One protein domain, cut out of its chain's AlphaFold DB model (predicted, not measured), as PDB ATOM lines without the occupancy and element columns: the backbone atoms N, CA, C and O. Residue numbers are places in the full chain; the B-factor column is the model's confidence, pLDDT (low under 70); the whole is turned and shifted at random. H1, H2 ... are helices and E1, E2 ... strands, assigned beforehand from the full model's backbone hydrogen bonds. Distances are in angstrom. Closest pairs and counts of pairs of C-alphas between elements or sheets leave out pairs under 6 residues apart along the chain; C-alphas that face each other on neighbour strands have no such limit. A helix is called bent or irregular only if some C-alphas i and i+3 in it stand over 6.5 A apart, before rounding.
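Overview. This is residues 118 to 162 and 192 to 347 of the 722 residues of an uncharacterized protein of Capsaspora owczarzaki (strain ATCC 30864) (UniProt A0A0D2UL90). A twisted sheet of four parallel strands has the long helix H1 packed along one face, with residues 155 to 162 of H1 reaching past the sheet. On the side away from H1, towards the E2 edge, H3, H5, H6 and the short H8 form a loose cluster. The printed part has 201 residues with nine named helices and four named strands, in the order E1 H1 E2 H2 H3 H4 H5 H6 E3 H7 H8 E4 H9; the sheet's order is E1 E4 E3 E2. The class is mixed, helices and strands; the whole is compact, with a radius of gyration of the C-alphas of 17.0 A and spans of 53 by 37 by 27 A.

Along the chain. The sheet has E1 at residues 125 to 128, E4 at 319 to 324, 16.4 A long, E3 at 274 to 280, 20.0 A, and E2 at 193 to 199, 19.4 A. E1 begins at C-alpha 125, (-42.655, -2.954, 8.241). H1, residues 135 to 162, is 41.2 A long and ends at C-alpha 162, (-72.657, 21.577, 12.337). H3 is residues 210 to 224, 20.8 A; H5 is 237 to 247, 15.5 A; H6 is 253 to 265, 18.1 A. The short helices are H2, residues 202 to 206, H4, 226 to 229, H7, 284 to 288, H8, 305 to 309, and H9, 333 to 336. H5 is irregular, with C-alphas 238 and 241 7.8 A apart.

Arrangement. N 125 and O 321 of E1 and E4 are within hydrogen-bond range at 2.8 A, as are N 320 and O 276 of E4 and E3 at 2.9 A, and N 195 and O 275 of E3 and E2 at 2.7 A. The sheet is twisted, its C-alphas up to 4.1 A off the best plane. H1 makes two layers with it, a helix on one face, at a height over the sheet of 8.6 A; it lies over E4, E3 and E2 and only just runs along the strands, at 29.7 degrees to E2 on the local plane. E2, H2 to H6, E3 is a strand-helix-strand unit, two parallel neighbour strands with helices between; E3, H7, H8, E4 is another, with a right-handed crossover. H3 only grazes the sheet with residues 217 to 224. H3 touches H6 with residues 253 to 257 of H6 alone, closest C-alphas Ser 215 and Ser 253, 5.2 A, at a steep tilt of 55 degrees, the same way. H5 and H6 form a helical hairpin at a shallow tilt of 14 degrees, opposite ways; the C-alphas of Leu 242 and Ala 263 are closest, 5.1 A. H4 touches H1, closest C-alphas Arg 227 and Phe 154, 7.5 A. H7 touches H2, closest C-alphas Ser 285 and Ala 203, 5.2 A, and H9, closest C-alphas Asn 284 and Ala 336, 5.0 A. H8 only just touches H6, with 3 pairs of C-alphas within 8 A, the closest those of Pro 305 and Trp 257, 7.3 A. Every O i to N i+4 pair is within hydrogen-bond range in H1, H2, H3, H6 and H7; H5 has 5 of 7, H8 has 0 of 1 but 2 of 2 O i to N i+3 pairs, and H4 and H9 are too short for such a pair.

Size, cuts and confidence. The C-alphas of Ala 162 and Asp 296, the two farthest apart, are 57.4 A from each other. Residues 163 to 191 are not printed, and C-alphas 162 and 192 are 18.1 A apart across this cut. The link from H7 to H8, residues 289 to 304, is long. Mean pLDDT of the printed part is 78.5; 53 residues are under 70, among them 288 to 302 and 326 to 344.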
ATOM      1  N   GLY A 118     -56.953  -1.263  10.232       79.06
ATOM      2  CA  GLY A 118     -57.489  -2.518  10.751       79.06
ATOM      3  C   GLY A 118     -57.584  -2.558  12.283       79.06
ATOM      4  O   GLY A 118     -56.991  -1.732  12.978       79.06
ATOM      5  N   PRO A 119     -58.319  -3.520  12.863       68.81
ATOM      6  CA  PRO A 119     -58.565  -3.574  14.308       68.81
ATOM      7  C   PRO A 119     -57.360  -4.040  15.150       68.81
ATOM      8  O   PRO A 119     -57.400  -3.928  16.371       68.81
ATOM      9  N   ILE A 120     -56.302  -4.567  14.526       67.50
ATOM     10  CA  ILE A 120     -55.170  -5.223  15.200       67.50
ATOM     11  C   ILE A 120     -53.967  -4.268  15.266       67.50
ATOM     12  O   ILE A 120     -53.709  -3.531  14.315       67.50
ATOM     13  N   ALA A 121     -53.222  -4.297  16.376       65.38
ATOM     14  CA  ALA A 121     -51.926  -3.625  16.481       65.38
ATOM     15  C   ALA A 121     -50.953  -4.210  15.444       65.38
ATOM     16  O   ALA A 121     -50.731  -5.419  15.413       65.38
ATOM     17  N   VAL A 122     -50.394  -3.365  14.579       74.69
ATOM     18  CA  VAL A 122     -49.599  -3.827  13.437       74.69
ATOM     19  C   VAL A 122     -48.116  -3.758  13.766       74.69
ATOM     20  O   VAL A 122     -47.615  -2.728  14.211       74.69
ATOM     21  N   GLU A 123     -47.407  -4.848  13.498       76.88
ATOM     22  CA  GLU A 123     -45.951  -4.873  13.588       76.88
ATOM     23  C   GLU A 123     -45.306  -3.898  12.586       76.88
ATOM     24  O   GLU A 123     -45.823  -3.726  11.477       76.88
ATOM     25  N   PRO A 124     -44.161  -3.289  12.942       80.94
ATOM     26  CA  PRO A 124     -43.286  -2.564  12.022       80.94
ATOM     27  C   PRO A 124     -43.097  -3.253  10.664       80.94
ATOM     28  O   PRO A 124     -42.993  -4.476  10.591       80.94
ATOM     29  N   ARG A 125     -42.995  -2.469   9.585       85.31
ATOM     30  CA  ARG A 125     -42.655  -2.954   8.241       85.31
ATOM     31  C   ARG A 125     -41.424  -2.250   7.693       85.31
ATOM     32  O   ARG A 125     -41.362  -1.025   7.670       85.31
ATOM     33  N   TYR A 126     -40.469  -3.025   7.202       84.44
ATOM     34  CA  TYR A 126     -39.243  -2.507   6.608       84.44
ATOM     35  C   TYR A 126     -39.182  -2.910   5.138       84.44
ATOM     36  O   TYR A 126     -38.991  -4.079   4.817       84.44
ATOM     37  N   LEU A 127     -39.355  -1.943   4.243       87.69
ATOM     38  CA  LEU A 127     -39.249  -2.140   2.806       87.69
ATOM     39  C   LEU A 127     -37.772  -2.331   2.447       87.69
ATOM     40  O   LEU A 127     -36.972  -1.401   2.591       87.69
ATOM     41  N   SER A 128     -37.420  -3.520   1.967       82.75
ATOM     42  CA  SER A 128     -36.065  -3.882   1.544       82.75
ATOM     43  C   SER A 128     -36.012  -4.147   0.033       82.75
ATOM     44  O   SER A 128     -36.971  -3.895  -0.695       82.75
ATOM     45  N   GLY A 129     -34.855  -4.556  -0.483       76.50
ATOM     46  CA  GLY A 129     -34.643  -4.822  -1.909       76.50
ATOM     47  C   GLY A 129     -33.721  -3.809  -2.579       76.50
ATOM     48  O   GLY A 129     -33.255  -2.840  -1.965       76.50
ATOM     49  N   VAL A 130     -33.454  -4.018  -3.867       76.25
ATOM     50  CA  VAL A 130     -32.356  -3.328  -4.552       76.25
ATOM     51  C   VAL A 130     -32.630  -1.823  -4.742       76.25
ATOM     52  O   VAL A 130     -33.750  -1.325  -4.605       76.25
ATOM     53  N   GLY A 131     -31.599  -1.022  -4.996       78.38
ATOM     54  CA  GLY A 131     -31.754   0.411  -5.263       78.38
ATOM     55  C   GLY A 131     -32.603   0.707  -6.487       78.38
ATOM     56  O   GLY A 131     -32.374   0.139  -7.546       78.38
ATOM     57  N   GLY A 132     -33.563   1.623  -6.361       80.88
ATOM     58  CA  GLY A 132     -34.392   2.047  -7.490       80.88
ATOM     59  C   GLY A 132     -35.595   1.155  -7.823       80.88
ATOM     60  O   GLY A 132     -36.199   1.363  -8.867       80.88
ATOM     61  N   VAL A 133     -35.974   0.203  -6.959       86.25
ATOM     62  CA  VAL A 133     -37.184  -0.648  -7.126       86.25
ATOM     63  C   VAL A 133     -38.509   0.017  -6.715       86.25
ATOM     64  O   VAL A 133     -39.558  -0.606  -6.800       86.25
ATOM     65  N   GLY A 134     -38.485   1.270  -6.241       88.88
ATOM     66  CA  GLY A 134     -39.709   2.027  -5.920       88.88
ATOM     67  C   GLY A 134     -40.128   2.072  -4.443       88.88
ATOM     68  O   GLY A 134     -41.250   2.476  -4.152       88.88
ATOM     69  N   LYS A 135     -39.244   1.726  -3.494       89.50
ATOM     70  CA  LYS A 135     -39.518   1.838  -2.041       89.50
ATOM     71  C   LYS A 135     -40.031   3.227  -1.625       89.50
ATOM     72  O   LYS A 135     -41.054   3.328  -0.956       89.50
ATOM     73  N   SER A 136     -39.352   4.291  -2.054       89.69
ATOM     74  CA  SER A 136     -39.729   5.678  -1.746       89.69
ATOM     75  C   SER A 136     -41.095   6.056  -2.331       89.69
ATOM     76  O   SER A 136     -41.871   6.758  -1.684       89.69
ATOM     77  N   SER A 137     -41.428   5.537  -3.518       90.88
ATOM     78  CA  SER A 137     -42.741   5.734  -4.144       90.88
ATOM     79  C   SER A 137     -43.861   5.076  -3.336       90.88
ATOM     80  O   SER A 137     -44.910   5.684  -3.162       90.88
ATOM     81  N   ILE A 138     -43.626   3.882  -2.776       93.25
ATOM     82  CA  ILE A 138     -44.585   3.195  -1.894       93.25
ATOM     83  C   ILE A 138     -44.858   4.019  -0.626       93.25
ATOM     84  O   ILE A 138     -46.015   4.185  -0.242       93.25
ATOM     85  N   LEU A 139     -43.815   4.581   0.004       93.62
ATOM     86  CA  LEU A 139     -43.988   5.467   1.163       93.62
ATOM     87  C   LEU A 139     -44.795   6.721   0.800       93.62
ATOM     88  O   LEU A 139     -45.688   7.111   1.547       93.62
ATOM     89  N   LEU A 140     -44.538   7.327  -0.360       92.38
ATOM     90  CA  LEU A 140     -45.306   8.485  -0.817       92.38
ATOM     91  C   LEU A 140     -46.780   8.139  -1.089       92.38
ATOM     92  O   LEU A 140     -47.669   8.896  -0.707       92.38
ATOM     93  N   MET A 141     -47.063   6.994  -1.714       94.19
ATOM     94  CA  MET A 141     -48.442   6.534  -1.927       94.19
ATOM     95  C   MET A 141     -49.180   6.359  -0.593       94.19
ATOM     96  O   MET A 141     -50.343   6.747  -0.480       94.19
ATOM     97  N   LEU A 142     -48.497   5.863   0.448       94.31
ATOM     98  CA  LEU A 142     -49.042   5.803   1.809       94.31
ATOM     99  C   LEU A 142     -49.361   7.188   2.384       94.31
ATOM    100  O   LEU A 142     -50.431   7.356   2.971       94.31
ATOM    101  N   VAL A 143     -48.489   8.184   2.186       94.31
ATOM    102  CA  VAL A 143     -48.767   9.582   2.571       94.31
ATOM    103  C   VAL A 143     -50.065  10.059   1.922       94.31
ATOM    104  O   VAL A 143     -50.956  10.542   2.619       94.31
ATOM    105  N   VAL A 144     -50.214   9.869   0.608       93.69
ATOM    106  CA  VAL A 144     -51.414  10.293  -0.132       93.69
ATOM    107  C   VAL A 144     -52.672   9.582   0.376       93.69
ATOM    108  O   VAL A 144     -53.701  10.230   0.577       93.69
ATOM    109  N   LEU A 145     -52.613   8.268   0.623       94.25
ATOM    110  CA  LEU A 145     -53.740   7.509   1.180       94.25
ATOM    111  C   LEU A 145     -54.170   8.059   2.549       94.25
ATOM    112  O   LEU A 145     -55.363   8.250   2.790       94.25
ATOM    113  N   VAL A 146     -53.209   8.396   3.414       93.25
ATOM    114  CA  VAL A 146     -53.489   9.024   4.711       93.25
ATOM    115  C   VAL A 146     -54.082  10.424   4.559       93.25
ATOM    116  O   VAL A 146     -55.059  10.739   5.241       93.25
ATOM    117  N   MET A 147     -53.565  11.251   3.647       92.38
ATOM    118  CA  MET A 147     -54.127  12.582   3.383       92.38
ATOM    119  C   MET A 147     -55.584  12.491   2.910       92.38
ATOM    120  O   MET A 147     -56.452  13.200   3.428       92.38
ATOM    121  N   ARG A 148     -55.890  11.566   1.988       92.81
ATOM    122  CA  ARG A 148     -57.260  11.291   1.518       92.81
ATOM    123  C   ARG A 148     -58.179  10.863   2.658       92.81
ATOM    124  O   ARG A 148     -59.286  11.391   2.786       92.81
ATOM    125  N   HIS A 149     -57.711   9.944   3.499       92.62
ATOM    126  CA  HIS A 149     -58.452   9.455   4.661       92.62
ATOM    127  C   HIS A 149     -58.761  10.571   5.658       92.62
ATOM    128  O   HIS A 149     -59.924  10.791   6.000       92.62
ATOM    129  N   ASN A 150     -57.744  11.336   6.061       92.69
ATOM    130  CA  ASN A 150     -57.896  12.451   6.990       92.69
ATOM    131  C   ASN A 150     -58.828  13.528   6.429       92.69
ATOM    132  O   ASN A 150     -59.691  14.034   7.145       92.69
ATOM    133  N   LYS A 151     -58.713  13.855   5.135       91.00
ATOM    134  CA  LYS A 151     -59.633  14.774   4.454       91.00
ATOM    135  C   LYS A 151     -61.080  14.304   4.572       91.00
ATOM    136  O   LYS A 151     -61.929  15.090   4.991       91.00
ATOM    137  N   ALA A 152     -61.354  13.039   4.254       91.25
ATOM    138  CA  ALA A 152     -62.695  12.472   4.348       91.25
ATOM    139  C   ALA A 152     -63.220  12.451   5.794       91.25
ATOM    140  O   ALA A 152     -64.377  12.796   6.035       91.25
ATOM    141  N   PHE A 153     -62.366  12.094   6.758       91.88
ATOM    142  CA  PHE A 153     -62.686  12.127   8.183       91.88
ATOM    143  C   PHE A 153     -63.093  13.532   8.641       91.88
ATOM    144  O   PHE A 153     -64.175  13.705   9.200       91.88
ATOM    145  N   PHE A 154     -62.284  14.556   8.355       90.69
ATOM    146  CA  PHE A 154     -62.575  15.923   8.795       90.69
ATOM    147  C   PHE A 154     -63.796  16.531   8.110       90.69
ATOM    148  O   PHE A 154     -64.506  17.312   8.739       90.69
ATOM    149  N   SER A 155     -64.103  16.140   6.869       89.56
ATOM    150  CA  SER A 155     -65.371  16.508   6.231       89.56
ATOM    151  C   SER A 155     -66.577  15.947   6.993       89.56
ATOM    152  O   SER A 155     -67.536  16.681   7.228       89.56
ATOM    153  N   ARG A 156     -66.522  14.682   7.440       90.06
ATOM    154  CA  ARG A 156     -67.585  14.083   8.268       90.06
ATOM    155  C   ARG A 156     -67.656  14.714   9.658       90.06
ATOM    156  O   ARG A 156     -68.744  15.037  10.118       90.06
ATOM    157  N   TYR A 157     -66.507  14.931  10.297       86.81
ATOM    158  CA  TYR A 157     -66.419  15.537  11.628       86.81
ATOM    159  C   TYR A 157     -66.965  16.975  11.660       86.81
ATOM    160  O   TYR A 157     -67.665  17.364  12.595       86.81
ATOM    161  N   ALA A 158     -66.688  17.772  10.624       85.94
ATOM    162  CA  ALA A 158     -67.249  19.115  10.498       85.94
ATOM    163  C   ALA A 158     -68.773  19.080  10.297       85.94
ATOM    164  O   ALA A 158     -69.490  19.859  10.925       85.94
ATOM    165  N   ALA A 159     -69.275  18.155   9.469       86.12
ATOM    166  CA  ALA A 159     -70.708  17.986   9.241       86.12
ATOM    167  C   ALA A 159     -71.459  17.565  10.515       86.12
ATOM    168  O   ALA A 159     -72.529  18.105  10.790       86.12
ATOM    169  N   SER A 160     -70.892  16.663  11.328       83.25
ATOM    170  CA  SER A 160     -71.511  16.256  12.595       83.25
ATOM    171  C   SER A 160     -71.570  17.409  13.598       83.25
ATOM    172  O   SER A 160     -72.621  17.654  14.177       83.25
ATOM    173  N   ARG A 161     -70.492  18.197  13.740       79.25
ATOM    174  CA  ARG A 161     -70.515  19.378  14.623       79.25
ATOM    175  C   ARG A 161     -71.496  20.455  14.169       79.25
ATOM    176  O   ARG A 161     -72.082  21.126  15.011       79.25
ATOM    177  N   ALA A 162     -71.667  20.640  12.860       78.06
ATOM    178  CA  ALA A 162     -72.657  21.577  12.337       78.06
ATOM    179  C   ALA A 162     -74.096  21.124  12.650       78.06
ATOM    180  O   ALA A 162     -74.942  21.968  12.935       78.06
ATOM    181  N   GLY A 192     -61.419   7.202  12.419       86.69
ATOM    182  CA  GLY A 192     -60.563   8.123  13.161       86.69
ATOM    183  C   GLY A 192     -59.547   8.851  12.294       86.69
ATOM    184  O   GLY A 192     -59.438   8.592  11.099       86.69
ATOM    185  N   VAL A 193     -58.800   9.765  12.903       90.56
ATOM    186  CA  VAL A 193     -57.701  10.499  12.274       90.56
ATOM    187  C   VAL A 193     -56.385   9.732  12.394       90.56
ATOM    188  O   VAL A 193     -56.145   9.018  13.370       90.56
ATOM    189  N   ILE A 194     -55.513   9.907  11.406       91.06
ATOM    190  CA  ILE A 194     -54.146   9.392  11.411       91.06
ATOM    191  C   ILE A 194     -53.185  10.579  11.516       91.06
ATOM    192  O   ILE A 194     -53.160  11.438  10.637       91.06
ATOM    193  N   PHE A 195     -52.389  10.633  12.576       91.88
ATOM    194  CA  PHE A 195     -51.280  11.565  12.726       91.88
ATOM    195  C   PHE A 195     -50.069  11.055  11.940       91.88
ATOM    196  O   PHE A 195     -49.602   9.942  12.181       91.88
ATOM    197  N   LEU A 196     -49.574  11.846  10.992       92.94
ATOM    198  CA  LEU A 196     -48.488  11.466  10.091       92.94
ATOM    199  C   LEU A 196     -47.155  12.079  10.533       92.94
ATOM    200  O   LEU A 196     -47.037  13.297  10.657       92.94
ATOM    201  N   ILE A 197     -46.136  11.237  10.683       92.62
ATOM    202  CA  ILE A 197     -44.726  11.637  10.738       92.62
ATOM    203  C   ILE A 197     -44.061  11.068   9.488       92.62
ATOM    204  O   ILE A 197     -44.040   9.850   9.316       92.62
ATOM    205  N   TYR A 198     -43.537  11.926   8.614       92.81
ATOM    206  CA  TYR A 198     -42.888  11.504   7.373       92.81
ATOM    207  C   TYR A 198     -41.503  12.134   7.232       92.81
ATOM    208  O   TYR A 198     -41.372  13.352   7.278       92.81
ATOM    209  N   LEU A 199     -40.485  11.291   7.049       91.06
ATOM    210  CA  LEU A 199     -39.099  11.683   6.805       91.06
ATOM    211  C   LEU A 199     -38.641  11.152   5.431       91.06
ATOM    212  O   LEU A 199     -38.200  10.004   5.347       91.06
ATOM    213  N   PRO A 200     -38.757  11.944   4.346       87.62
ATOM    214  CA  PRO A 200     -38.383  11.515   2.991       87.62
ATOM    215  C   PRO A 200     -36.866  11.491   2.729       87.62
ATOM    216  O   PRO A 200     -36.412  10.770   1.846       87.62
ATOM    217  N   GLU A 201     -36.065  12.264   3.473       85.50
ATOM    218  CA  GLU A 201     -34.616  12.421   3.240       85.50
ATOM    219  C   GLU A 201     -33.811  12.310   4.544       85.50
ATOM    220  O   GLU A 201     -33.117  13.231   4.983       85.50
ATOM    221  N   THR A 202     -33.908  11.152   5.197       86.81
ATOM    222  CA  THR A 202     -33.337  10.941   6.536       86.81
ATOM    223  C   THR A 202     -31.818  11.115   6.600       86.81
ATOM    224  O   THR A 202     -31.309  11.555   7.628       86.81
ATOM    225  N   ALA A 203     -31.068  10.837   5.526       81.81
ATOM    226  CA  ALA A 203     -29.620  11.065   5.526       81.81
ATOM    227  C   ALA A 203     -29.258  12.551   5.687       81.81
ATOM    228  O   ALA A 203     -28.325  12.876   6.420       81.81
ATOM    229  N   ALA A 204     -30.004  13.447   5.031       85.44
ATOM    230  CA  ALA A 204     -29.814  14.887   5.171       85.44
ATOM    231  C   ALA A 204     -30.224  15.349   6.573       85.44
ATOM    232  O   ALA A 204     -29.480  16.087   7.212       85.44
ATOM    233  N   PHE A 205     -31.358  14.849   7.072       88.94
ATOM    234  CA  PHE A 205     -31.877  15.140   8.409       88.94
ATOM    235  C   PHE A 205     -30.887  14.791   9.529       88.94
ATOM    236  O   PHE A 205     -30.618  15.604  10.403       88.94
ATOM    237  N   VAL A 206     -30.303  13.592   9.481       85.81
ATOM    238  CA  VAL A 206     -29.341  13.100  10.482       85.81
ATOM    239  C   VAL A 206     -28.036  13.908  10.496       85.81
ATOM    240  O   VAL A 206     -27.359  13.963  11.519       85.81
ATOM    241  N   GLY A 207     -27.674  14.550   9.381       84.56
ATOM    242  CA  GLY A 207     -26.490  15.410   9.291       84.56
ATOM    243  C   GLY A 207     -26.671  16.817   9.870       84.56
ATOM    244  O   GLY A 207     -25.709  17.587   9.896       84.56
ATOM    245  N   GLN A 208     -27.880  17.188  10.300       89.69
ATOM    246  CA  GLN A 208     -28.174  18.527  10.806       89.69
ATOM    247  C   GLN A 208     -27.811  18.692  12.285       89.69
ATOM    248  O   GLN A 208     -27.651  17.733  13.039       89.69
ATOM    249  N   GLN A 209     -27.695  19.948  12.728       90.06
ATOM    250  CA  GLN A 209     -27.626  20.228  14.162       90.06
ATOM    251  C   GLN A 209     -28.980  19.915  14.824       90.06
ATOM    252  O   GLN A 209     -30.011  20.201  14.211       90.06
ATOM    253  N   PRO A 210     -28.999  19.411  16.075       91.00
ATOM    254  CA  PRO A 210     -30.223  18.978  16.757       91.00
ATOM    255  C   PRO A 210     -31.381  19.982  16.718       91.00
ATOM    256  O   PRO A 210     -32.504  19.592  16.413       91.00
ATOM    257  N   GLU A 211     -31.115  21.270  16.946       92.38
ATOM    258  CA  GLU A 211     -32.158  22.307  16.898       92.38
ATOM    259  C   GLU A 211     -32.731  22.533  15.499       92.38
ATOM    260  O   GLU A 211     -33.936  22.708  15.337       92.38
ATOM    261  N   VAL A 212     -31.883  22.482  14.469       93.00
ATOM    262  CA  VAL A 212     -32.322  22.631  13.074       93.00
ATOM    263  C   VAL A 212     -33.173  21.430  12.672       93.00
ATOM    264  O   VAL A 212     -34.258  21.612  12.125       93.00
ATOM    265  N   ALA A 213     -32.732  20.222  13.034       92.56
ATOM    266  CA  ALA A 213     -33.486  18.996  12.815       92.56
ATOM    267  C   ALA A 213     -34.840  19.030  13.544       92.56
ATOM    268  O   ALA A 213     -35.864  18.666  12.969       92.56
ATOM    269  N   ALA A 214     -34.879  19.499  14.795       93.25
ATOM    270  CA  ALA A 214     -36.119  19.607  15.560       93.25
ATOM    271  C   ALA A 214     -37.084  20.605  14.915       93.25
ATOM    272  O   ALA A 214     -38.252  20.283  14.699       93.25
ATOM    273  N   SER A 215     -36.579  21.782  14.546       94.12
ATOM    274  CA  SER A 215     -37.354  22.825  13.876       94.12
ATOM    275  C   SER A 215     -37.933  22.332  12.545       94.12
ATOM    276  O   SER A 215     -39.132  22.485  12.301       94.12
ATOM    277  N   GLN A 216     -37.117  21.655  11.726       94.19
ATOM    278  CA  GLN A 216     -37.565  21.057  10.468       94.19
ATOM    279  C   GLN A 216     -38.645  19.993  10.705       94.19
ATOM    280  O   GLN A 216     -39.720  20.085  10.119       94.19
ATOM    281  N   LEU A 217     -38.403  19.025  11.595       93.44
ATOM    282  CA  LEU A 217     -39.351  17.945  11.881       93.44
ATOM    283  C   LEU A 217     -40.704  18.484  12.370       93.44
ATOM    284  O   LEU A 217     -41.757  17.992  11.967       93.44
ATOM    285  N   ILE A 218     -40.696  19.504  13.230       93.94
ATOM    286  CA  ILE A 218     -41.921  20.139  13.729       93.94
ATOM    287  C   ILE A 218     -42.641  20.889  12.607       93.94
ATOM    288  O   ILE A 218     -43.865  20.782  12.503       93.94
ATOM    289  N   GLY A 219     -41.907  21.609  11.753       92.56
ATOM    290  CA  GLY A 219     -42.452  22.249  10.555       92.56
ATOM    291  C   GLY A 219     -43.136  21.244   9.626       92.56
ATOM    292  O   GLY A 219     -44.301  21.429   9.269       92.56
ATOM    293  N   ASP A 220     -42.464  20.134   9.332       91.94
ATOM    294  CA  ASP A 220     -42.981  19.064   8.478       91.94
ATOM    295  C   ASP A 220     -44.226  18.405   9.099       91.94
ATOM    296  O   ASP A 220     -45.235  18.208   8.417       91.94
ATOM    297  N   MET A 221     -44.229  18.154  10.416       92.88
ATOM    298  CA  MET A 221     -45.414  17.659  11.133       92.88
ATOM    299  C   MET A 221     -46.577  18.658  11.102       92.88
ATOM    300  O   MET A 221     -47.730  18.238  10.963       92.88
ATOM    301  N   ARG A 222     -46.308  19.965  11.226       92.75
ATOM    302  CA  ARG A 222     -47.333  21.019  11.139       92.75
ATOM    303  C   ARG A 222     -47.983  21.048   9.761       92.75
ATOM    304  O   ARG A 222     -49.198  21.221   9.672       92.75
ATOM    305  N   ILE A 223     -47.196  20.853   8.705       91.00
ATOM    306  CA  ILE A 223     -47.687  20.777   7.328       91.00
ATOM    307  C   ILE A 223     -48.517  19.504   7.136       91.00
ATOM    308  O   ILE A 223     -49.706  19.594   6.830       91.00
ATOM    309  N   ALA A 224     -47.941  18.333   7.423       90.69
ATOM    310  CA  ALA A 224     -48.589  17.036   7.222       90.69
ATOM    311  C   ALA A 224     -49.883  16.856   8.032       90.69
ATOM    312  O   ALA A 224     -50.786  16.131   7.621       90.69
ATOM    313  N   ASN A 225     -50.001  17.521   9.184       92.56
ATOM    314  CA  ASN A 225     -51.148  17.392  10.085       92.56
ATOM    315  C   ASN A 225     -51.964  18.683  10.205       92.56
ATOM    316  O   ASN A 225     -52.747  18.822  11.149       92.56
ATOM    317  N   ARG A 226     -51.829  19.621   9.254       90.94
ATOM    318  CA  ARG A 226     -52.452  20.956   9.302       90.94
ATOM    319  C   ARG A 226     -53.938  20.896   9.654       90.94
ATOM    320  O   ARG A 226     -54.369  21.574  10.581       90.94
ATOM    321  N   ARG A 227     -54.705  20.032   8.975       89.81
ATOM    322  CA  ARG A 227     -56.155  19.864   9.201       89.81
ATOM    323  C   ARG A 227     -56.493  19.437  10.624       89.81
ATOM    324  O   ARG A 227     -57.439  19.961  11.203       89.81
ATOM    325  N   LEU A 228     -55.725  18.498  11.175       90.12
ATOM    326  CA  LEU A 228     -55.901  18.014  12.539       90.12
ATOM    327  C   LEU A 228     -55.571  19.114  13.547       90.12
ATOM    328  O   LEU A 228     -56.381  19.379  14.432       90.12
ATOM    329  N   LEU A 229     -54.433  19.785  13.373       89.38
ATOM    330  CA  LEU A 229     -53.973  20.854  14.261       89.38
ATOM    331  C   LEU A 229     -54.907  22.073  14.252       89.38
ATOM    332  O   LEU A 229     -55.087  22.708  15.287       89.38
ATOM    333  N   SER A 230     -55.540  22.375  13.114       86.81
ATOM    334  CA  SER A 230     -56.541  23.443  12.996       86.81
ATOM    335  C   SER A 230     -57.954  23.026  13.415       86.81
ATOM    336  O   SER A 230     -58.857  23.860  13.454       86.81
ATOM    337  N   SER A 231     -58.190  21.736  13.659       85.38
ATOM    338  CA  SER A 231     -59.516  21.233  14.012       85.38
ATOM    339  C   SER A 231     -59.786  21.345  15.511       85.38
ATOM    340  O   SER A 231     -58.878  21.268  16.337       85.38
ATOM    341  N   GLY A 232     -61.068  21.389  15.881       84.50
ATOM    342  CA  GLY A 232     -61.487  21.229  17.275       84.50
ATOM    343  C   GLY A 232     -61.445  19.782  17.785       84.50
ATOM    344  O   GLY A 232     -62.094  19.478  18.782       84.50
ATOM    345  N   PHE A 233     -60.784  18.858  17.074       86.25
ATOM    346  CA  PHE A 233     -60.619  17.462  17.505       86.25
ATOM    347  C   PHE A 233     -59.606  17.354  18.652       86.25
ATOM    348  O   PHE A 233     -59.830  16.644  19.625       86.25
ATOM    349  N   LEU A 234     -58.519  18.133  18.597       86.94
ATOM    350  CA  LEU A 234     -57.509  18.148  19.660       86.94
ATOM    351  C   LEU A 234     -57.963  18.880  20.942       86.94
ATOM    352  O   LEU A 234     -57.208  18.937  21.911       86.94
ATOM    353  N   ASP A 235     -59.182  19.432  20.960       86.25
ATOM    354  CA  ASP A 235     -59.805  19.999  22.166       86.25
ATOM    355  C   ASP A 235     -60.267  18.917  23.149       86.25
ATOM    356  O   ASP A 235     -60.502  19.204  24.327       86.25
ATOM    357  N   GLU A 236     -60.406  17.672  22.683       84.25
ATOM    358  CA  GLU A 236     -60.789  16.560  23.540       84.25
ATOM    359  C   GLU A 236     -59.756  16.364  24.670       84.25
ATOM    360  O   GLU A 236     -58.544  16.475  24.442       84.25
ATOM    361  N   PRO A 237     -60.191  16.024  25.901       84.31
ATOM    362  CA  PRO A 237     -59.293  15.884  27.050       84.31
ATOM    363  C   PRO A 237     -58.111  14.935  26.811       84.31
ATOM    364  O   PRO A 237     -57.031  15.162  27.357       84.31
ATOM    365  N   ALA A 238     -58.304  13.910  25.974       80.81
ATOM    366  CA  ALA A 238     -57.277  12.938  25.610       80.81
ATOM    367  C   ALA A 238     -56.092  13.557  24.844       80.81
ATOM    368  O   ALA A 238     -54.964  13.090  24.994       80.81
ATOM    369  N   PHE A 239     -56.313  14.631  24.075       87.12
ATOM    370  CA  PHE A 239     -55.302  15.231  23.194       87.12
ATOM    371  C   PHE A 239     -54.767  16.580  23.683       87.12
ATOM    372  O   PHE A 239     -53.892  17.162  23.039       87.12
ATOM    373  N   ARG A 240     -55.217  17.064  24.848       86.44
ATOM    374  CA  ARG A 240     -54.827  18.374  25.398       86.44
ATOM    375  C   ARG A 240     -53.309  18.574  25.462       86.44
ATOM    376  O   ARG A 240     -52.828  19.646  25.111       86.44
ATOM    377  N   LYS A 241     -52.556  17.545  25.876       88.75
ATOM    378  CA  LYS A 241     -51.082  17.595  25.936       88.75
ATOM    379  C   LYS A 241     -50.454  17.759  24.552       88.75
ATOM    380  O   LYS A 241     -49.518  18.534  24.402       88.75
ATOM    381  N   LEU A 242     -50.988  17.055  23.553       89.31
ATOM    382  CA  LEU A 242     -50.509  17.144  22.176       89.31
ATOM    383  C   LEU A 242     -50.815  18.524  21.586       89.31
ATOM    384  O   LEU A 242     -49.939  19.135  20.987       89.31
ATOM    385  N   LYS A 243     -52.025  19.052  21.819       89.88
ATOM    386  CA  LYS A 243     -52.398  20.409  21.397       89.88
ATOM    387  C   LYS A 243     -51.472  21.463  22.003       89.88
ATOM    388  O   LYS A 243     -50.922  22.275  21.266       89.88
ATOM    389  N   ALA A 244     -51.282  21.430  23.324       89.06
ATOM    390  CA  ALA A 244     -50.414  22.367  24.034       89.06
ATOM    391  C   ALA A 244     -48.985  22.342  23.475       89.06
ATOM    392  O   ALA A 244     -48.430  23.392  23.174       89.06
ATOM    393  N   ALA A 245     -48.437  21.151  23.209       90.44
ATOM    394  CA  ALA A 245     -47.089  21.003  22.665       90.44
ATOM    395  C   ALA A 245     -46.884  21.680  21.291       90.44
ATOM    396  O   ALA A 245     -45.772  22.111  20.992       90.44
ATOM    397  N   PHE A 246     -47.933  21.807  20.467       89.25
ATOM    398  CA  PHE A 246     -47.866  22.498  19.171       89.25
ATOM    399  C   PHE A 246     -48.205  23.996  19.230       89.25
ATOM    400  O   PHE A 246     -47.773  24.725  18.332       89.25
ATOM    401  N   VAL A 247     -48.982  24.435  20.228       83.12
ATOM    402  CA  VAL A 247     -49.517  25.809  20.348       83.12
ATOM    403  C   VAL A 247     -48.668  26.700  21.262       83.12
ATOM    404  O   VAL A 247     -48.533  27.884  20.981       83.12
ATOM    405  N   GLU A 248     -48.096  26.152  22.337       74.94
ATOM    406  CA  GLU A 248     -47.244  26.880  23.292       74.94
ATOM    407  C   GLU A 248     -45.809  26.985  22.735       74.94
ATOM    408  O   GLU A 248     -44.920  26.201  23.088       74.94
ATOM    409  N   ASP A 249     -45.604  27.908  21.793       65.62
ATOM    410  CA  ASP A 249     -44.385  28.026  20.980       65.62
ATOM    411  C   ASP A 249     -43.545  29.271  21.323       65.62
ATOM    412  O   ASP A 249     -43.384  30.173  20.504       65.62
ATOM    413  N   ASP A 250     -43.000  29.298  22.545       64.88
ATOM    414  CA  ASP A 250     -42.180  30.413  23.055       64.88
ATOM    415  C   ASP A 250     -40.717  30.001  23.376       64.88
ATOM    416  O   ASP A 250     -39.979  30.763  24.000       64.88
ATOM    417  N   GLY A 251     -40.284  28.786  23.002       79.38
ATOM    418  CA  GLY A 251     -38.998  28.195  23.419       79.38
ATOM    419  C   GLY A 251     -38.213  27.478  22.306       79.38
ATOM    420  O   GLY A 251     -38.633  27.491  21.151       79.38
ATOM    421  N   PRO A 252     -37.059  26.859  22.630       90.25
ATOM    422  CA  PRO A 252     -36.243  26.106  21.672       90.25
ATOM    423  C   PRO A 252     -36.998  24.936  21.023       90.25
ATOM    424  O   PRO A 252     -37.856  24.299  21.645       90.25
ATOM    425  N   SER A 253     -36.667  24.614  19.769       92.75
ATOM    426  CA  SER A 253     -37.365  23.571  19.008       92.75
ATOM    427  C   SER A 253     -37.136  22.172  19.590       92.75
ATOM    428  O   SER A 253     -38.040  21.339  19.533       92.75
ATOM    429  N   LEU A 254     -35.981  21.905  20.206       90.81
ATOM    430  CA  LEU A 254     -35.725  20.653  20.926       90.81
ATOM    431  C   LEU A 254     -36.670  20.440  22.111       90.81
ATOM    432  O   LEU A 254     -37.189  19.335  22.284       90.81
ATOM    433  N   ASP A 255     -36.949  21.484  22.892       90.38
ATOM    434  CA  ASP A 255     -37.877  21.398  24.024       90.38
ATOM    435  C   ASP A 255     -39.302  21.142  23.533       90.38
ATOM    436  O   ASP A 255     -40.036  20.305  24.074       90.38
ATOM    437  N   GLN A 256     -39.695  21.827  22.457       92.62
ATOM    438  CA  GLN A 256     -40.974  21.591  21.801       92.62
ATOM    439  C   GLN A 256     -41.081  20.149  21.291       92.62
ATOM    440  O   GLN A 256     -42.082  19.482  21.562       92.62
ATOM    441  N   TRP A 257     -40.038  19.633  20.639       92.25
ATOM    442  CA  TRP A 257     -39.965  18.236  20.217       92.25
ATOM    443  C   TRP A 257     -40.088  17.275  21.404       92.25
ATOM    444  O   TRP A 257     -40.882  16.336  21.347       92.25
ATOM    445  N   GLY A 258     -39.380  17.529  22.508       89.31
ATOM    446  CA  GLY A 258     -39.470  16.735  23.733       89.31
ATOM    447  C   GLY A 258     -40.902  16.644  24.270       89.31
ATOM    448  O   GLY A 258     -41.373  15.553  24.604       89.31
ATOM    449  N   ARG A 259     -41.635  17.767  24.275       90.94
ATOM    450  CA  ARG A 259     -43.053  17.819  24.677       90.94
ATOM    451  C   ARG A 259     -43.967  17.070  23.708       90.94
ATOM    452  O   ARG A 259     -44.833  16.325  24.168       90.94
ATOM    453  N   ILE A 260     -43.775  17.228  22.395       91.00
ATOM    454  CA  ILE A 260     -44.552  16.511  21.366       91.00
ATOM    455  C   ILE A 260     -44.339  15.000  21.507       91.00
ATOM    456  O   ILE A 260     -45.306  14.244  21.593       91.00
ATOM    457  N   ASN A 261     -43.082  14.566  21.594       88.19
ATOM    458  CA  ASN A 261     -42.713  13.164  21.734       88.19
ATOM    459  C   ASN A 261     -43.323  12.546  23.006       88.19
ATOM    460  O   ASN A 261     -43.967  11.500  22.947       88.19
ATOM    461  N   ALA A 262     -43.222  13.236  24.148       86.56
ATOM    462  CA  ALA A 262     -43.838  12.793  25.398       86.56
ATOM    463  C   ALA A 262     -45.377  12.742  25.324       86.56
ATOM    464  O   ALA A 262     -45.996  11.839  25.895       86.56
ATOM    465  N   ALA A 263     -46.009  13.690  24.624       88.75
ATOM    466  CA  ALA A 263     -47.455  13.699  24.428       88.75
ATOM    467  C   ALA A 263     -47.924  12.511  23.578       88.75
ATOM    468  O   ALA A 263     -48.895  11.860  23.957       88.75
ATOM    469  N   LEU A 264     -47.219  12.199  22.484       86.81
ATOM    470  CA  LEU A 264     -47.513  11.050  21.623       86.81
ATOM    471  C   LEU A 264     -47.308   9.716  22.354       86.81
ATOM    472  O   LEU A 264     -48.161   8.836  22.264       86.81
ATOM    473  N   ALA A 265     -46.227   9.582  23.130       81.31
ATOM    474  CA  ALA A 265     -45.949   8.388  23.931       81.31
ATOM    475  C   ALA A 265     -47.015   8.129  25.015       81.31
ATOM    476  O   ALA A 265     -47.276   6.984  25.380       81.31
ATOM    477  N   GLY A 266     -47.639   9.191  25.535       78.19
ATOM    478  CA  GLY A 266     -48.672   9.115  26.569       78.19
ATOM    479  C   GLY A 266     -50.075   8.743  26.072       78.19
ATOM    480  O   GLY A 266     -50.975   8.594  26.903       78.19
ATOM    481  N   LEU A 267     -50.291   8.615  24.756       79.19
ATOM    482  CA  LEU A 267     -51.585   8.233  24.186       79.19
ATOM    483  C   LEU A 267     -51.834   6.731  24.374       79.19
ATOM    484  O   LEU A 267     -51.027   5.894  23.966       79.19
ATOM    485  N   LYS A 268     -52.966   6.378  24.995       69.31
ATOM    486  CA  LYS A 268     -53.339   4.978  25.236       69.31
ATOM    487  C   LYS A 268     -53.954   4.331  23.979       69.31
ATOM    488  O   LYS A 268     -54.567   5.043  23.193       69.31
ATOM    489  N   PRO A 269     -53.833   3.002  23.784       59.47
ATOM    490  CA  PRO A 269     -54.377   2.292  22.613       59.47
ATOM    491  C   PRO A 269     -55.900   2.066  22.575       59.47
ATOM    492  O   PRO A 269     -56.435   1.688  21.535       59.47
ATOM    493  N   GLU A 270     -56.612   2.207  23.692       55.50
ATOM    494  CA  GLU A 270     -57.956   1.630  23.850       55.50
ATOM    495  C   GLU A 270     -59.067   2.469  23.189       55.50
ATOM    496  O   GLU A 270     -59.457   3.518  23.686       55.50
ATOM    497  N   GLY A 271     -59.625   1.983  22.072       58.94
ATOM    498  CA  GLY A 271     -60.899   2.471  21.511       58.94
ATOM    499  C   GLY A 271     -60.873   3.854  20.845       58.94
ATOM    500  O   GLY A 271     -61.929   4.449  20.629       58.94
ATOM    501  N   HIS A 272     -59.696   4.389  20.515       63.78
ATOM    502  CA  HIS A 272     -59.563   5.776  20.068       63.78
ATOM    503  C   HIS A 272     -59.697   5.972  18.552       63.78
ATOM    504  O   HIS A 272     -59.188   5.203  17.739       63.78
ATOM    505  N   ARG A 273     -60.298   7.107  18.174       79.44
ATOM    506  CA  ARG A 273     -60.353   7.664  16.809       79.44
ATOM    507  C   ARG A 273     -59.017   8.297  16.381       79.44
ATOM    508  O   ARG A 273     -59.025   9.262  15.626       79.44
ATOM    509  N   PHE A 274     -57.881   7.815  16.888       85.62
ATOM    510  CA  PHE A 274     -56.558   8.399  16.652       85.62
ATOM    511  C   PHE A 274     -55.509   7.302  16.478       85.62
ATOM    512  O   PHE A 274     -55.414   6.398  17.306       85.62
ATOM    513  N   ARG A 275     -54.712   7.394  15.413       86.06
ATOM    514  CA  ARG A 275     -53.569   6.509  15.138       86.06
ATOM    515  C   ARG A 275     -52.364   7.327  14.719       86.06
ATOM    516  O   ARG A 275     -52.536   8.407  14.169       86.06
ATOM    517  N   THR A 276     -51.167   6.787  14.904       87.81
ATOM    518  CA  THR A 276     -49.934   7.412  14.408       87.81
ATOM    519  C   THR A 276     -49.350   6.566  13.279       87.81
ATOM    520  O   THR A 276     -49.195   5.357  13.436       87.81
ATOM    521  N   LEU A 277     -49.020   7.178  12.145       90.56
ATOM    522  CA  LEU A 277     -48.235   6.553  11.081       90.56
ATOM    523  C   LEU A 277     -46.867   7.224  11.027       90.56
ATOM    524  O   LEU A 277     -46.777   8.437  10.841       90.56
ATOM    525  N   VAL A 278     -45.812   6.427  11.163       90.94
ATOM    526  CA  VAL A 278     -44.430   6.893  11.043       90.94
ATOM    527  C   VAL A 278     -43.820   6.282   9.786       90.94
ATOM    528  O   VAL A 278     -43.702   5.061   9.678       90.94
ATOM    529  N   LEU A 279     -43.453   7.144   8.839       92.69
ATOM    530  CA  LEU A 279     -42.855   6.795   7.556       92.69
ATOM    531  C   LEU A 279     -41.430   7.342   7.485       92.69
ATOM    532  O   LEU A 279     -41.230   8.552   7.587       92.69
ATOM    533  N   ILE A 280     -40.442   6.470   7.292       89.88
ATOM    534  CA  ILE A 280     -39.031   6.879   7.232       89.88
ATOM    535  C   ILE A 280     -38.376   6.304   5.985       89.88
ATOM    536  O   ILE A 280     -38.225   5.093   5.857       89.88
ATOM    537  N   ASP A 281     -37.947   7.167   5.071       89.56
ATOM    538  CA  ASP A 281     -37.076   6.769   3.970       89.56
ATOM    539  C   ASP A 281     -35.610   6.806   4.415       89.56
ATOM    540  O   ASP A 281     -35.248   7.559   5.314       89.56
ATOM    541  N   GLN A 282     -34.740   6.001   3.809       83.75
ATOM    542  CA  GLN A 282     -33.319   5.917   4.166       83.75
ATOM    543  C   GLN A 282     -33.084   5.615   5.656       83.75
ATOM    544  O   GLN A 282     -32.174   6.172   6.273       83.75
ATOM    545  N   TRP A 283     -33.897   4.723   6.228       81.94
ATOM    546  CA  TRP A 283     -33.897   4.351   7.651       81.94
ATOM    547  C   TRP A 283     -32.524   4.004   8.218       81.94
ATOM    548  O   TRP A 283     -32.162   4.400   9.326       81.94
ATOM    549  N   ASN A 284     -31.737   3.290   7.425       76.44
ATOM    550  CA  ASN A 284     -30.379   2.908   7.753       76.44
ATOM    551  C   ASN A 284     -29.506   4.116   8.146       76.44
ATOM    552  O   ASN A 284     -28.625   3.968   8.982       76.44
ATOM    553  N   SER A 285     -29.829   5.331   7.692       79.06
ATOM    554  CA  SER A 285     -29.161   6.562   8.134       79.06
ATOM    555  C   SER A 285     -29.207   6.817   9.637       79.06
ATOM    556  O   SER A 285     -28.234   7.310  10.200       79.06
ATOM    557  N   ILE A 286     -30.306   6.453  10.297       77.81
ATOM    558  CA  ILE A 286     -30.457   6.598  11.751       77.81
ATOM    559  C   ILE A 286     -29.607   5.556  12.477       77.81
ATOM    560  O   ILE A 286     -28.955   5.865  13.472       77.81
ATOM    561  N   ILE A 287     -29.605   4.321  11.971       73.81
ATOM    562  CA  ILE A 287     -28.885   3.203  12.585       73.81
ATOM    563  C   ILE A 287     -27.370   3.425  12.531       73.81
ATOM    564  O   ILE A 287     -26.674   3.250  13.528       73.81
ATOM    565  N   HIS A 288     -26.867   3.864  11.380       67.69
ATOM    566  CA  HIS A 288     -25.439   4.090  11.131       67.69
ATOM    567  C   HIS A 288     -24.854   5.289  11.848       67.69
ATOM    568  O   HIS A 288     -23.693   5.252  12.241       67.69
ATOM    569  N   ALA A 289     -25.655   6.322  12.095       69.38
ATOM    570  CA  ALA A 289     -25.233   7.425  12.949       69.38
ATOM    571  C   ALA A 289     -25.044   7.009  14.425       69.38
ATOM    572  O   ALA A 289     -24.790   7.867  15.269       69.38
ATOM    573  N   LYS A 290     -25.155   5.704  14.737       63.34
ATOM    574  CA  LYS A 290     -25.047   5.121  16.074       63.34
ATOM    575  C   LYS A 290     -25.976   5.839  17.052       63.34
ATOM    576  O   LYS A 290     -25.550   6.292  18.110       63.34
ATOM    577  N   ALA A 291     -27.257   5.969  16.698       54.44
ATOM    578  CA  ALA A 291     -28.255   6.335  17.694       54.44
ATOM    579  C   ALA A 291     -28.172   5.303  18.842       54.44
ATOM    580  O   ALA A 291     -28.298   4.100  18.629       54.44
ATOM    581  N   LEU A 292     -27.802   5.781  20.026       53.38
ATOM    582  CA  LEU A 292     -27.309   5.017  21.174       53.38
ATOM    583  C   LEU A 292     -28.133   3.761  21.530       53.38
ATOM    584  O   LEU A 292     -29.352   3.838  21.720       53.38
ATOM    585  N   PRO A 293     -27.446   2.665  21.896       45.62
ATOM    586  CA  PRO A 293     -27.734   1.929  23.112       45.62
ATOM    587  C   PRO A 293     -26.579   2.168  24.096       45.62
ATOM    588  O   PRO A 293     -25.592   1.458  24.041       45.62
ATOM    589  N   VAL A 294     -26.709   3.188  24.952       41.28
ATOM    590  CA  VAL A 294     -25.902   3.455  26.167       41.28
ATOM    591  C   VAL A 294     -24.496   2.813  26.172       41.28
ATOM    592  O   VAL A 294     -24.341   1.686  26.642       41.28
ATOM    593  N   GLY A 295     -23.477   3.543  25.703       40.62
ATOM    594  CA  GLY A 295     -22.067   3.155  25.843       40.62
ATOM    595  C   GLY A 295     -21.115   3.902  24.898       40.62
ATOM    596  O   GLY A 295     -21.124   3.629  23.706       40.62
ATOM    597  N   ASP A 296     -20.330   4.820  25.475       40.59
ATOM    598  CA  ASP A 296     -19.066   5.504  25.103       40.59
ATOM    599  C   ASP A 296     -18.512   5.575  23.651       40.59
ATOM    600  O   ASP A 296     -17.356   5.954  23.470       40.59
ATOM    601  N   GLU A 297     -19.293   5.347  22.594       44.81
ATOM    602  CA  GLU A 297     -18.883   5.655  21.211       44.81
ATOM    603  C   GLU A 297     -19.997   6.352  20.403       44.81
ATOM    604  O   GLU A 297     -20.594   5.768  19.493       44.81
ATOM    605  N   ASP A 298     -20.249   7.629  20.702       47.50
ATOM    606  CA  ASP A 298     -21.376   8.389  20.142       47.50
ATOM    607  C   ASP A 298     -20.997   9.283  18.950       47.50
ATOM    608  O   ASP A 298     -20.021  10.032  19.002       47.50
ATOM    609  N   GLN A 299     -21.819   9.275  17.889       53.91
ATOM    610  CA  GLN A 299     -21.775  10.285  16.813       53.91
ATOM    611  C   GLN A 299     -23.070  11.105  16.702       53.91
ATOM    612  O   GLN A 299     -23.005  12.309  16.446       53.91
ATOM    613  N   LEU A 300     -24.244  10.509  16.938       64.94
ATOM    614  CA  LEU A 300     -25.495  11.262  17.028       64.94
ATOM    615  C   LEU A 300     -25.667  11.815  18.450       64.94
ATOM    616  O   LEU A 300     -25.806  11.040  19.396       64.94
ATOM    617  N   LYS A 301     -25.700  13.146  18.611       66.44
ATOM    618  CA  LYS A 301     -25.932  13.774  19.925       66.44
ATOM    619  C   LYS A 301     -27.200  13.198  20.579       66.44
ATOM    620  O   LYS A 301     -28.196  12.938  19.897       66.44
ATOM    621  N   ALA A 302     -27.160  12.980  21.894       66.50
ATOM    622  CA  ALA A 302     -28.239  12.325  22.643       66.50
ATOM    623  C   ALA A 302     -29.590  13.069  22.568       66.50
ATOM    624  O   ALA A 302     -30.643  12.457  22.741       66.50
ATOM    625  N   ASP A 303     -29.561  14.371  22.285       77.75
ATOM    626  CA  ASP A 303     -30.721  15.250  22.122       77.75
ATOM    627  C   ASP A 303     -31.267  15.295  20.683       77.75
ATOM    628  O   ASP A 303     -32.350  15.834  20.456       77.75
ATOM    629  N   HIS A 304     -30.570  14.718  19.699       87.88
ATOM    630  CA  HIS A 304     -30.991  14.788  18.304       87.88
ATOM    631  C   HIS A 304     -32.348  14.080  18.097       87.88
ATOM    632  O   HIS A 304     -32.493  12.916  18.483       87.88
ATOM    633  N   PRO A 305     -33.337  14.690  17.409       88.25
ATOM    634  CA  PRO A 305     -34.674  14.103  17.257       88.25
ATOM    635  C   PRO A 305     -34.689  12.705  16.625       88.25
ATOM    636  O   PRO A 305     -35.528  11.875  16.973       88.25
ATOM    637  N   ALA A 306     -33.716  12.411  15.753       86.31
ATOM    638  CA  ALA A 306     -33.542  11.085  15.152       86.31
ATOM    639  C   ALA A 306     -33.413   9.937  16.178       86.31
ATOM    640  O   ALA A 306     -33.800   8.808  15.877       86.31
ATOM    641  N   GLN A 307     -32.959  10.223  17.406       79.44
ATOM    642  CA  GLN A 307     -32.888   9.252  18.506       79.44
ATOM    643  C   GLN A 307     -34.254   8.645  18.841       79.44
ATOM    644  O   GLN A 307     -34.347   7.491  19.266       79.44
ATOM    645  N   ALA A 308     -35.345   9.394  18.652       80.19
ATOM    646  CA  ALA A 308     -36.690   8.888  18.899       80.19
ATOM    647  C   ALA A 308     -37.062   7.744  17.948       80.19
ATOM    648  O   ALA A 308     -37.836   6.861  18.320       80.19
ATOM    649  N   PHE A 309     -36.451   7.728  16.763       80.69
ATOM    650  CA  PHE A 309     -36.723   6.754  15.725       80.69
ATOM    651  C   PHE A 309     -35.826   5.519  15.794       80.69
ATOM    652  O   PHE A 309     -36.084   4.596  15.057       80.69
ATOM    653  N   TYR A 310     -34.839   5.404  16.686       71.50
ATOM    654  CA  TYR A 310     -33.923   4.245  16.691       71.50
ATOM    655  C   TYR A 310     -34.577   2.888  17.060       71.50
ATOM    656  O   TYR A 310     -34.227   1.849  16.501       71.50
ATOM    657  N   ARG A 311     -35.547   2.867  17.992       62.84
ATOM    658  CA  ARG A 311     -36.270   1.650  18.444       62.84
ATOM    659  C   ARG A 311     -37.769   1.910  18.589       62.84
ATOM    660  O   ARG A 311     -38.274   2.193  19.676       62.84
ATOM    661  N   LEU A 312     -38.482   1.829  17.471       59.66
ATOM    662  CA  LEU A 312     -39.815   2.422  17.350       59.66
ATOM    663  C   LEU A 312     -40.977   1.647  17.963       59.66
ATOM    664  O   LEU A 312     -41.943   2.276  18.385       59.66
ATOM    665  N   SER A 313     -40.867   0.327  18.119       54.72
ATOM    666  CA  SER A 313     -41.930  -0.493  18.721       54.72
ATOM    667  C   SER A 313     -42.238  -0.151  20.188       54.72
ATOM    668  O   SER A 313     -43.212  -0.654  20.733       54.72
ATOM    669  N   THR A 314     -41.436   0.706  20.833       47.66
ATOM    670  CA  THR A 314     -41.546   1.008  22.271       47.66
ATOM    671  C   THR A 314     -41.904   2.459  22.605       47.66
ATOM    672  O   THR A 314     -42.147   2.742  23.776       47.66
ATOM    673  N   ARG A 315     -41.931   3.393  21.633       55.25
ATOM    674  CA  ARG A 315     -41.941   4.846  21.936       55.25
ATOM    675  C   ARG A 315     -43.199   5.628  21.544       55.25
ATOM    676  O   ARG A 315     -43.511   6.588  22.234       55.25
ATOM    677  N   PHE A 316     -43.940   5.235  20.505       60.09
ATOM    678  CA  PHE A 316     -45.048   6.047  19.965       60.09
ATOM    679  C   PHE A 316     -46.426   5.367  20.059       60.09
ATOM    680  O   PHE A 316     -47.170   5.346  19.085       60.09
ATOM    681  N   GLY A 317     -46.798   4.821  21.222       57.91
ATOM    682  CA  GLY A 317     -48.151   4.283  21.454       57.91
ATOM    683  C   GLY A 317     -48.648   3.317  20.358       57.91
ATOM    684  O   GLY A 317     -47.895   2.478  19.868       57.91
ATOM    685  N   PHE A 318     -49.926   3.435  19.968       59.34
ATOM    686  CA  PHE A 318     -50.558   2.659  18.884       59.34
ATOM    687  C   PHE A 318     -50.166   3.214  17.497       59.34
ATOM    688  O   PHE A 318     -50.972   3.822  16.786       59.34
ATOM    689  N   SER A 319     -48.887   3.060  17.145       67.12
ATOM    690  CA  SER A 319     -48.312   3.499  15.871       67.12
ATOM    691  C   SER A 319     -48.117   2.346  14.893       67.12
ATOM    692  O   SER A 319     -47.606   1.299  15.284       67.12
ATOM    693  N   PHE A 320     -48.412   2.565  13.612       82.56
ATOM    694  CA  PHE A 320     -47.871   1.727  12.544       82.56
ATOM    695  C   PHE A 320     -46.604   2.373  11.994       82.56
ATOM    696  O   PHE A 320     -46.561   3.582  11.752       82.56
ATOM    697  N   PHE A 321     -45.575   1.563  11.797       85.25
ATOM    698  CA  PHE A 321     -44.287   2.021  11.316       85.25
ATOM    699  C   PHE A 321     -43.962   1.367   9.983       85.25
ATOM    700  O   PHE A 321     -43.988   0.140   9.884       85.25
ATOM    701  N   VAL A 322     -43.622   2.181   8.985       87.50
ATOM    702  CA  VAL A 322     -43.130   1.697   7.694       87.50
ATOM    703  C   VAL A 322     -41.857   2.449   7.330       87.50
ATOM    704  O   VAL A 322     -41.864   3.670   7.195       87.50
ATOM    705  N   ALA A 323     -40.759   1.729   7.140       88.19
ATOM    706  CA  ALA A 323     -39.482   2.322   6.767       88.19
ATOM    707  C   ALA A 323     -38.927   1.730   5.484       88.19
ATOM    708  O   ALA A 323     -38.945   0.520   5.304       88.19
ATOM    709  N   ALA A 324     -38.371   2.568   4.615       87.88
ATOM    710  CA  ALA A 324     -37.573   2.111   3.490       87.88
ATOM    711  C   ALA A 324     -36.101   2.025   3.900       87.88
ATOM    712  O   ALA A 324     -35.461   3.021   4.252       87.88
ATOM    713  N   VAL A 325     -35.546   0.818   3.817       79.31
ATOM    714  CA  VAL A 325     -34.108   0.600   3.959       79.31
ATOM    715  C   VAL A 325     -33.477   0.973   2.628       79.31
ATOM    716  O   VAL A 325     -33.665   0.296   1.614       79.31
ATOM    717  N   SER A 326     -32.784   2.109   2.594       68.19
ATOM    718  CA  SER A 326     -32.187   2.564   1.348       68.19
ATOM    719  C   SER A 326     -30.951   1.738   1.014       68.19
ATOM    720  O   SER A 326     -30.221   1.293   1.886       68.19
ATOM    721  N   SER A 327     -30.661   1.601  -0.274       60.38
ATOM    722  CA  SER A 327     -29.356   1.119  -0.758       60.38
ATOM    723  C   SER A 327     -28.338   2.269  -0.892       60.38
ATOM    724  O   SER A 327     -27.334   2.139  -1.593       60.38
ATOM    725  N   SER A 328     -28.642   3.428  -0.286       42.47
ATOM    726  CA  SER A 328     -27.878   4.684  -0.341       42.47
ATOM    727  C   SER A 328     -26.473   4.621   0.282       42.47
ATOM    728  O   SER A 328     -26.199   3.748   1.103       42.47
ATOM    729  N   PRO A 329     -25.593   5.583  -0.072       36.88
ATOM    730  CA  PRO A 329     -24.135   5.460  -0.108       36.88
ATOM    731  C   PRO A 329     -23.357   5.356   1.206       36.88
ATOM    732  O   PRO A 329     -22.155   5.549   1.198       36.88
ATOM    733  N   ARG A 330     -23.994   5.092   2.346       35.84
ATOM    734  CA  ARG A 330     -23.304   5.154   3.648       35.84
ATOM    735  C   ARG A 330     -23.641   4.027   4.614       35.84
ATOM    736  O   ARG A 330     -23.177   4.050   5.744       35.84
ATOM    737  N   MET A 331     -24.511   3.101   4.223       44.72
ATOM    738  CA  MET A 331     -25.401   2.534   5.223       44.72
ATOM    739  C   MET A 331     -25.697   1.042   4.974       44.72
ATOM    740  O   MET A 331     -26.653   0.689   4.285       44.72
ATOM    741  N   ASP A 332     -24.873   0.174   5.562       41.84
ATOM    742  CA  ASP A 332     -25.045  -1.281   5.678       41.84
ATOM    743  C   ASP A 332     -26.498  -1.726   5.953       41.84
ATOM    744  O   ASP A 332     -27.110  -1.289   6.934       41.84
ATOM    745  N   SER A 333     -27.033  -2.618   5.113       41.56
ATOM    746  CA  SER A 333     -28.344  -3.241   5.313       41.56
ATOM    747  C   SER A 333     -28.323  -4.314   6.404       41.56
ATOM    748  O   SER A 333     -29.344  -4.488   7.054       41.56
ATOM    749  N   SER A 334     -27.187  -4.981   6.674       43.06
ATOM    750  CA  SER A 334     -27.106  -5.971   7.766       43.06
ATOM    751  C   SER A 334     -27.164  -5.326   9.151       43.06
ATOM    752  O   SER A 334     -27.808  -5.867  10.040       43.06
ATOM    753  N   ASN A 335     -26.597  -4.129   9.324       45.94
ATOM    754  CA  ASN A 335     -26.788  -3.335  10.540       45.94
ATOM    755  C   ASN A 335     -28.173  -2.677  10.609       45.94
ATOM    756  O   ASN A 335     -28.675  -2.461  11.707       45.94
ATOM    757  N   ALA A 336     -28.807  -2.365   9.467       46.44
ATOM    758  CA  ALA A 336     -30.138  -1.746   9.438       46.44
ATOM    759  C   ALA A 336     -31.225  -2.624  10.087       46.44
ATOM    760  O   ALA A 336     -32.223  -2.092  10.579       46.44
ATOM    761  N   PHE A 337     -30.996  -3.940  10.104       51.53
ATOM    762  CA  PHE A 337     -31.804  -4.942  10.784       51.53
ATOM    763  C   PHE A 337     -31.038  -5.483  12.001       51.53
ATOM    764  O   PHE A 337     -30.407  -6.535  11.949       51.53
ATOM    765  N   SER A 338     -31.058  -4.762  13.127       46.31
ATOM    766  CA  SER A 338     -30.508  -5.313  14.375       46.31
ATOM    767  C   SER A 338     -31.382  -6.485  14.850       46.31
ATOM    768  O   SER A 338     -32.605  -6.409  14.759       46.31
ATOM    769  N   GLY A 339     -30.785  -7.573  15.352       48.12
ATOM    770  CA  GLY A 339     -31.399  -8.917  15.408       48.12
ATOM    771  C   GLY A 339     -32.867  -9.049  15.868       48.12
ATOM    772  O   GLY A 339     -33.594  -9.865  15.309       48.12
ATOM    773  N   ALA A 340     -33.354  -8.238  16.819       40.44
ATOM    774  CA  ALA A 340     -34.756  -8.265  17.276       40.44
ATOM    775  C   ALA A 340     -35.778  -7.695  16.258       40.44
ATOM    776  O   ALA A 340     -36.981  -7.854  16.443       40.44
ATOM    777  N   GLN A 341     -35.314  -7.020  15.201       52.38
ATOM    778  CA  GLN A 341     -36.121  -6.395  14.143       52.38
ATOM    779  C   GLN A 341     -36.288  -7.307  12.910       52.38
ATOM    780  O   GLN A 341     -37.110  -7.006  12.048       52.38
ATOM    781  N   CYS A 342     -35.552  -8.426  12.842       48.25
ATOM    782  CA  CYS A 342     -35.581  -9.392  11.733       48.25
ATOM    783  C   CYS A 342     -36.787 -10.350  11.760       48.25
ATOM    784  O   CYS A 342     -37.030 -11.067  10.792       48.25
ATOM    785  N   GLY A 343     -37.546 -10.407  12.861       50.97
ATOM    786  CA  GLY A 343     -38.670 -11.335  13.006       50.97
ATOM    787  C   GLY A 343     -39.886 -10.925  12.168       50.97
ATOM    788  O   GLY A 343     -40.762 -10.243  12.678       50.97
ATOM    789  N   GLY A 344     -39.941 -11.304  10.885       59.88
ATOM    790  CA  GLY A 344     -41.142 -11.207  10.027       59.88
ATOM    791  C   GLY A 344     -41.577  -9.797   9.579       59.88
ATOM    792  O   GLY A 344     -42.559  -9.657   8.840       59.88
ATOM    793  N   ALA A 345     -40.851  -8.758   9.999       73.38
ATOM    794  CA  ALA A 345     -41.126  -7.351   9.703       73.38
ATOM    795  C   ALA A 345     -40.552  -6.871   8.353       73.38
ATOM    796  O   ALA A 345     -40.956  -5.822   7.843       73.38
ATOM    797  N   GLU A 346     -39.617  -7.618   7.763       79.19
ATOM    798  CA  GLU A 346     -39.059  -7.310   6.447       79.19
ATOM    799  C   GLU A 346     -40.101  -7.529   5.339       79.19
ATOM    800  O   GLU A 346     -40.849  -8.506   5.340       79.19
ATOM    801  N   GLN A 347     -40.157  -6.592   4.396       85.44
ATOM    802  CA  GLN A 347     -40.993  -6.647   3.205       85.44
ATOM    803  C   GLN A 347     -40.097  -6.415   1.978       85.44
ATOM    804  O   GLN A 347     -39.810  -5.258   1.647       85.44
TER     805      GLN A 347